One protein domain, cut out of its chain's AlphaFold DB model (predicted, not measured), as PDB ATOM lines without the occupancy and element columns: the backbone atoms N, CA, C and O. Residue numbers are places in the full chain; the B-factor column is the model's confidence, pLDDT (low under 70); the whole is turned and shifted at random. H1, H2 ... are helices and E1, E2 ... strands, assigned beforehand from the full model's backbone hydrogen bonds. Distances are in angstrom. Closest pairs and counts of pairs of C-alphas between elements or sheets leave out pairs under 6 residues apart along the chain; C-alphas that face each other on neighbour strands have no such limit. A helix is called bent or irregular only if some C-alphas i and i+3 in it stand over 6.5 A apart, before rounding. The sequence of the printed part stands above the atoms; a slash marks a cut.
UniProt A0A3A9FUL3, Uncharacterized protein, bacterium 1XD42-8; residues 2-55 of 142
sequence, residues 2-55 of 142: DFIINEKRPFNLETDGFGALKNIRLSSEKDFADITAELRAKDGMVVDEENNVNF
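This is residues 2 to 55 of the 142 residues of an uncharacterized protein of bacterium 1XD42-8 (UniProt A0A3A9FUL3). Picture the chain making one circuit round a space that holds no named element: a short helix H1, a single small turn of helix H2, the long helix H3 as one wall, and the strand E1 closing the circuit. E1 is the middle of a small antiparallel patch, with the short stretch of residues 11 to 12 on one side of it and residues 46 to 47 on the other, while H3 makes the largest single piece and meets the rest with few contacts. You have 54 residues printed, with three named helices and one named strand in the order H1, H2, H3, E1; half of the residues, 27 of 54, are in named elements. The class is mostly helix, and E1 pairs with no named strand. The whole is compact, with a radius of gyration of the C-alphas of 10.7 A, and spans 26 by 25 by 16 A.

Begin at the first printed residue with H1, residues 2 to 7, and go on to H2, residues 17 to 20. These two are close but not clearly touching: look at the C-alphas of Phe 3 and Ala 20, their closest, 7.8 A apart, and the one pair within 8 A. Their centres are 13.0 A apart. Go on to H3, residues 29 to 41, which is also close to H2 but not clearly touching it. Here two pairs of C-alphas lie within 8 A, the closest being those of Phe 18 and Glu 29, 5.9 A apart, and the centres of H2 and H3 are 12.5 A apart. H1 and H3 are apart. Last comes E1, residues 52 to 55, which is apart from H1, from H2 and from H3. For what pairs with E1, look outside the named elements: residues 11 to 12 pair with residues 52 to 53 of E1, antiparallel, and residues 46 to 47 pair with residues 53 to 55 of E1, also antiparallel. In the backbones of H1 and H3 every O i to N i+4 pair is within hydrogen-bond range; H2 is too short for such a pair, and its one O i to N i+3 pair is within range.

Find C-alpha 2, Asp 2, at (103.140, 76.017, 101.002); from there H1 runs to Glu 7, 8.4 A from first to last C-alpha. Move on to Gly 17, where H2 begins, and follow it to Ala 20, 5.9 A from its first C-alpha to its last. Then find C-alpha 29, Glu 29, at (112.335, 64.285, 89.429), where H3 begins; it is the longest helix, with 13 residues and 18.3 A from first to last C-alpha, and you leave it at Ala 41. E1 begins at Asn 52 and ends at Phe 55, whose C-alpha stands at (110.251, 70.732, 109.836); its length is 8.9 A. None of the helices is bent or irregular.

The two C-alphas farthest apart are those of Ser 27 and Glu 49, at 27.2 A, while the first and last printed C-alphas, those of Asp 2 and Phe 55, are 12.5 A apart. The printed part runs from residue 2 to residue 55 of a full chain of 142 residues and has no cut. Its links are short but not tight: 9 residues lie between H1 and H2, 8 between H2 and H3, and 10 between H3 and E1. In this predicted model the mean pLDDT of the printed part is 89.9, and one printed residue, Lys 22, in the link from H2 to H3, is under 70.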
ATOM      1  N   ASP A   2     104.577  75.791 101.274       89.94
ATOM      2  CA  ASP A   2     103.140  76.017 101.002       89.94
ATOM      3  C   ASP A   2     102.267  74.768 101.151       89.94
ATOM      4  O   ASP A   2     101.165  74.856 101.675       89.94
ATOM      5  N   PHE A   3     102.778  73.602 100.751       92.94
ATOM      6  CA  PHE A   3     102.094  72.327 100.952       92.94
ATOM      7  C   PHE A   3     101.683  72.102 102.414       92.94
ATOM      8  O   PHE A   3     100.510  71.895 102.694       92.94
ATOM      9  N   ILE A   4     102.629  72.205 103.355       93.44
ATOM     10  CA  ILE A   4     102.374  71.978 104.787       93.44
ATOM     11  C   ILE A   4     101.362  73.005 105.312       93.44
ATOM     12  O   ILE A   4     100.454  72.669 106.070       93.44
ATOM     13  N   ILE A   5     101.479  74.258 104.861       93.75
ATOM     14  CA  ILE A   5     100.573  75.345 105.247       93.75
ATOM     15  C   ILE A   5      99.144  75.085 104.754       93.75
ATOM     16  O   ILE A   5      98.195  75.357 105.491       93.75
ATOM     17  N   ASN A   6      98.982  74.585 103.531       92.56
ATOM     18  CA  ASN A   6      97.676  74.392 102.901       92.56
ATOM     19  C   ASN A   6      97.009  73.087 103.350       92.56
ATOM     20  O   ASN A   6      95.843  73.099 103.733       92.56
ATOM     21  N   GLU A   7      97.759  71.986 103.359       92.88
ATOM     22  CA  GLU A   7      97.249  70.644 103.660       92.88
ATOM     23  C   GLU A   7      97.197  70.344 105.165       92.88
ATOM     24  O   GLU A   7      96.603  69.349 105.576       92.88
ATOM     25  N   LYS A   8      97.815  71.193 106.002       92.44
ATOM     26  CA  LYS A   8      97.862  71.047 107.469       92.44
ATOM     27  C   LYS A   8      98.402  69.688 107.933       92.44
ATOM     28  O   LYS A   8      97.984  69.168 108.965       92.44
ATOM     29  N   ARG A   9      99.346  69.124 107.177       94.62
ATOM     30  CA  ARG A   9     100.054  67.882 107.502       94.62
ATOM     31  C   ARG A   9     101.498  67.912 106.992       94.62
ATOM     32  O   ARG A   9     101.799  68.716 106.102       94.62
ATOM     33  N   PRO A  10     102.376  67.032 107.502       95.81
ATOM     34  CA  PRO A  10     103.715  66.862 106.954       95.81
ATOM     35  C   PRO A  10     103.698  66.514 105.461       95.81
ATOM     36  O   PRO A  10     102.766  65.872 104.963       95.81
ATOM     37  N   PHE A  11     104.745  66.944 104.757       95.19
ATOM     38  CA  PHE A  11     104.993  66.569 103.366       95.19
ATOM     39  C   PHE A  11     105.793  65.272 103.334       95.19
ATOM     40  O   PHE A  11     106.883  65.223 103.897       95.19
ATOM     41  N   ASN A  12     105.293  64.238 102.670       96.06
ATOM     42  CA  ASN A  12     105.978  62.957 102.591       96.06
ATOM     43  C   ASN A  12     106.811  62.862 101.304       96.06
ATOM     44  O   ASN A  12     106.289  63.014 100.196       96.06
ATOM     45  N   LEU A  13     108.115  62.604 101.439       93.94
ATOM     46  CA  LEU A  13     109.051  62.623 100.306       93.94
ATOM     47  C   LEU A  13     108.754  61.544  99.252       93.94
ATOM     48  O   LEU A  13     109.101  61.737  98.088       93.94
ATOM     49  N   GLU A  14     108.114  60.439  99.641       92.19
ATOM     50  CA  GLU A  14     107.827  59.311  98.749       92.19
ATOM     51  C   GLU A  14     106.420  59.386  98.150       92.19
ATOM     52  O   GLU A  14     106.248  59.197  96.946       92.19
ATOM     53  N   THR A  15     105.407  59.661  98.976       93.69
ATOM     54  CA  THR A  15     103.997  59.610  98.555       93.69
ATOM     55  C   THR A  15     103.495  60.917  97.945       93.69
ATOM     56  O   THR A  15     102.716  60.866  96.993       93.69
ATOM     57  N   ASP A  16     103.948  62.078  98.434       93.44
ATOM     58  CA  ASP A  16     103.643  63.375  97.816       93.44
ATOM     59  C   ASP A  16     104.664  63.684  96.710       93.44
ATOM     60  O   ASP A  16     104.302  63.953  95.557       93.44
ATOM     61  N   GLY A  17     105.950  63.609  97.075       90.38
ATOM     62  CA  GLY A  17     107.094  63.678  96.169       90.38
ATOM     63  C   GLY A  17     107.077  64.852  95.180       90.38
ATOM     64  O   GLY A  17     106.469  65.904  95.393       90.38
ATOM     65  N   PHE A  18     107.749  64.671  94.043       88.56
ATOM     66  CA  PHE A  18     107.835  65.687  92.987       88.56
ATOM     67  C   PHE A  18     106.455  66.131  92.462       88.56
ATOM     68  O   PHE A  18     106.243  67.308  92.168       88.56
ATOM     69  N   GLY A  19     105.488  65.209  92.394       84.31
ATOM     70  CA  GLY A  19     104.160  65.458  91.829       84.31
ATOM     71  C   GLY A  19     103.312  66.465  92.613       84.31
ATOM     72  O   GLY A  19     102.469  67.145  92.018       84.31
ATOM     73  N   ALA A  20     103.543  66.596  93.919       85.06
ATOM     74  CA  ALA A  20     102.864  67.567  94.774       85.06
ATOM     75  C   ALA A  20     103.461  68.987  94.684       85.06
ATOM     76  O   ALA A  20     102.819  69.957  95.087       85.06
ATOM     77  N   LEU A  21     104.656  69.148  94.103       79.88
ATOM     78  CA  LEU A  21     105.397  70.416  94.057       79.88
ATOM     79  C   LEU A  21     105.254  71.162  92.723       79.88
ATOM     80  O   LEU A  21     106.184  71.822  92.265       79.88
ATOM     81  N   LYS A  22     104.063  71.119  92.113       69.38
ATOM     82  CA  LYS A  22     103.788  71.682  90.772       69.38
ATOM     83  C   LYS A  22     104.102  73.177  90.620       69.38
ATOM     84  O   LYS A  22     104.290  73.645  89.503       69.38
ATOM     85  N   ASN A  23     104.155  73.912  91.729       70.88
ATOM     86  CA  ASN A  23     104.411  75.354  91.750       70.88
ATOM     87  C   ASN A  23     105.875  75.706  92.063       70.88
ATOM     88  O   ASN A  23     106.220  76.886  92.117       70.88
ATOM     89  N   ILE A  24     106.741  74.712  92.275       76.06
ATOM     90  CA  ILE A  24     108.170  74.921  92.508       76.06
ATOM     91  C   ILE A  24     108.912  74.767  91.178       76.06
ATOM     92  O   ILE A  24     108.660  73.840  90.414       76.06
ATOM     93  N   ARG A  25     109.854  75.679  90.897       74.00
ATOM     94  CA  ARG A  25     110.774  75.569  89.755       74.00
ATOM     95  C   ARG A  25     111.798  74.456  90.001       74.00
ATOM     96  O   ARG A  25     112.938  74.732  90.356       74.00
ATOM     97  N   LEU A  26     111.380  73.210  89.823       80.50
ATOM     98  CA  LEU A  26     112.256  72.045  89.732       80.50
ATOM     99  C   LEU A  26     112.233  71.539  88.289       80.50
ATOM    100  O   LEU A  26     111.162  71.439  87.690       80.50
ATOM    101  N   SER A  27     113.400  71.247  87.715       81.00
ATOM    102  CA  SER A  27     113.498  70.896  86.290       81.00
ATOM    103  C   SER A  27     113.206  69.417  86.033       81.00
ATOM    104  O   SER A  27     112.893  69.049  84.903       81.00
ATOM    105  N   SER A  28     113.319  68.559  87.055       89.31
ATOM    106  CA  SER A  28     113.114  67.113  86.935       89.31
ATOM    107  C   SER A  28     112.861  66.420  88.285       89.31
ATOM    108  O   SER A  28     113.156  66.972  89.345       89.31
ATOM    109  N   GLU A  29     112.380  65.172  88.249       89.56
ATOM    110  CA  GLU A  29     112.335  64.285  89.429       89.56
ATOM    111  C   GLU A  29     113.731  64.026  90.012       89.56
ATOM    112  O   GLU A  29     113.890  63.882  91.224       89.56
ATOM    113  N   LYS A  30     114.759  64.017  89.156       91.19
ATOM    114  CA  LYS A  30     116.148  63.894  89.590       91.19
ATOM    115  C   LYS A  30     116.583  65.116  90.403       91.19
ATOM    116  O   LYS A  30     117.190  64.939  91.451       91.19
ATOM    117  N   ASP A  31     116.228  66.326  89.967       91.38
ATOM    118  CA  ASP A  31     116.530  67.559  90.707       91.38
ATOM    119  C   ASP A  31     115.882  67.520  92.094       91.38
ATOM    120  O   ASP A  31     116.504  67.895  93.083       91.38
ATOM    121  N   PHE A  32     114.636  67.041  92.178       91.81
ATOM    122  CA  PHE A  32     113.946  66.868  93.455       91.81
ATOM    123  C   PHE A  32     114.698  65.906  94.383       91.81
ATOM    124  O   PHE A  32     114.944  66.245  95.542       91.81
ATOM    125  N   ALA A  33     115.094  64.735  93.877       92.00
ATOM    126  CA  ALA A  33     115.849  63.754  94.651       92.00
ATOM    127  C   ALA A  33     117.209  64.309  95.114       92.00
ATOM    128  O   ALA A  33     117.556  64.196  96.289       92.00
ATOM    129  N   ASP A  34     117.948  64.966  94.218       93.56
ATOM    130  CA  ASP A  34     119.270  65.520  94.516       93.56
ATOM    131  C   ASP A  34     119.168  66.665  95.556       93.56
ATOM    132  O   ASP A  34     119.938  66.704  96.516       93.56
ATOM    133  N   ILE A  35     118.176  67.558  95.439       92.06
ATOM    134  CA  ILE A  35     117.961  68.665  96.390       92.06
ATOM    135  C   ILE A  35     117.489  68.163  97.756       92.06
ATOM    136  O   ILE A  35     117.949  68.660  98.783       92.06
ATOM    137  N   THR A  36     116.565  67.203  97.799       92.56
ATOM    138  CA  THR A  36     116.070  66.661  99.076       92.56
ATOM    139  C   THR A  36     117.160  65.896  99.820       92.56
ATOM    140  O   THR A  36     117.286  66.059 101.035       92.56
ATOM    141  N   ALA A  37     118.004  65.148  99.102       93.06
ATOM    142  CA  ALA A  37     119.188  64.514  99.671       93.06
ATOM    143  C   ALA A  37     120.172  65.548 100.242       93.06
ATOM    144  O   ALA A  37     120.635  65.394 101.371       93.06
ATOM    145  N   GLU A  38     120.443  66.627  99.503       93.62
ATOM    146  CA  GLU A  38     121.350  67.691  99.942       93.62
ATOM    147  C   GLU A  38     120.818  68.438 101.173       93.62
ATOM    148  O   GLU A  38     121.556  68.681 102.129       93.62
ATOM    149  N   LEU A  39     119.526  68.774 101.184       91.88
ATOM    150  CA  LEU A  39     118.873  69.401 102.332       91.88
ATOM    151  C   LEU A  39     118.930  68.495 103.561       91.88
ATOM    152  O   LEU A  39     119.227  68.983 104.645       91.88
ATOM    153  N   ARG A  40     118.712  67.186 103.409       89.81
ATOM    154  CA  ARG A  40     118.845  66.236 104.521       89.81
ATOM    155  C   ARG A  40     120.287  66.140 105.021       89.81
ATOM    156  O   ARG A  40     120.506  66.130 106.224       89.81
ATOM    157  N   ALA A  41     121.265  66.099 104.118       90.44
ATOM    158  CA  ALA A  41     122.683  66.016 104.474       90.44
ATOM    159  C   ALA A  41     123.202  67.269 105.199       90.44
ATOM    160  O   ALA A  41     124.192  67.197 105.926       90.44
ATOM    161  N   LYS A  42     122.546  68.416 104.993       88.62
ATOM    162  CA  LYS A  42     122.891  69.711 105.597       88.62
ATOM    163  C   LYS A  42     121.988  70.114 106.760       88.62
ATOM    164  O   LYS A  42     122.000  71.285 107.144       88.62
ATOM    165  N   ASP A  43     121.185  69.187 107.282       86.19
ATOM    166  CA  ASP A  43     120.189  69.457 108.324       86.19
ATOM    167  C   ASP A  43     119.224  70.604 107.956       86.19
ATOM    168  O   ASP A  43     118.719  71.308 108.819       86.19
ATOM    169  N   GLY A  44     118.977  70.828 106.662       88.19
ATOM    170  CA  GLY A  44     118.057  71.847 106.146       88.19
ATOM    171  C   GLY A  44     116.585  71.445 106.214       88.19
ATOM    172  O   GLY A  44     115.707  72.248 105.896       88.19
ATOM    173  N   MET A  45     116.310  70.205 106.610       91.50
ATOM    174  CA  MET A  45     114.980  69.709 106.935       91.50
ATOM    175  C   MET A  45     115.075  68.591 107.970       91.50
ATOM    176  O   MET A  45     116.039  67.826 107.980       91.50
ATOM    177  N   VAL A  46     114.037  68.453 108.788       91.31
ATOM    178  CA  VAL A  46     113.877  67.323 109.705       91.31
ATOM    179  C   VAL A  46     112.888  66.350 109.092       91.31
ATOM    180  O   VAL A  46     111.731  66.702 108.840       91.31
ATOM    181  N   VAL A  47     113.358  65.128 108.870       93.25
ATOM    182  CA  VAL A  47     112.587  64.038 108.274       93.25
ATOM    183  C   VAL A  47     112.494  62.898 109.279       93.25
ATOM    184  O   VAL A  47     113.518  62.522 109.852       93.25
ATOM    185  N   ASP A  48     111.293  62.370 109.506       92.94
ATOM    186  CA  ASP A  48     111.108  61.185 110.349       92.94
ATOM    187  C   ASP A  48     111.394  59.866 109.608       92.94
ATOM    188  O   ASP A  48     111.804  59.835 108.445       92.94
ATOM    189  N   GLU A  49     111.210  58.757 110.318       93.94
ATOM    190  CA  GLU A  49     111.452  57.399 109.824       93.94
ATOM    191  C   GLU A  49     110.495  56.988 108.692       93.94
ATOM    192  O   GLU A  49     110.818  56.088 107.920       93.94
ATOM    193  N   GLU A  50     109.345  57.659 108.566       94.94
ATOM    194  CA  GLU A  50     108.330  57.424 107.533       94.94
ATOM    195  C   GLU A  50     108.513  58.344 106.310       94.94
ATOM    196  O   GLU A  50     107.664  58.379 105.418       94.94
ATOM    197  N   ASN A  51     109.631  59.076 106.242       94.94
ATOM    198  CA  ASN A  51     109.946  60.072 105.216       94.94
ATOM    199  C   ASN A  51     109.045  61.319 105.229       94.94
ATOM    200  O   ASN A  51     108.931  62.015 104.210       94.94
ATOM    201  N   ASN A  52     108.427  61.648 106.363       96.06
ATOM    202  CA  ASN A  52     107.692  62.896 106.506       96.06
ATOM    203  C   ASN A  52     108.634  64.043 106.867       96.06
ATOM    204  O   ASN A  52     109.357  63.997 107.861       96.06
ATOM    205  N   VAL A  53     108.575  65.117 106.085       94.94
ATOM    206  CA  VAL A  53     109.211  66.397 106.393       94.94
ATOM    207  C   VAL A  53     108.383  67.097 107.466       94.94
ATOM    208  O   VAL A  53     107.373  67.746 107.174       94.94
ATOM    209  N   ASN A  54     108.820  66.950 108.713       93.31
ATOM    210  CA  ASN A  54     108.155  67.525 109.880       93.31
ATOM    211  C   ASN A  54     108.546  68.985 110.105       93.31
ATOM    212  O   ASN A  54     107.725  69.772 110.574       93.31
ATOM    213  N   PHE A  55     109.767  69.360 109.723       91.94
ATOM    214  CA  PHE A  55     110.251  70.732 109.836       91.94
ATOM    215  C   PHE A  55     111.096  71.110 108.626       91.94
ATOM    216  O   PHE A  55     111.978  70.360 108.204       91.94
TER     217      PHE A  55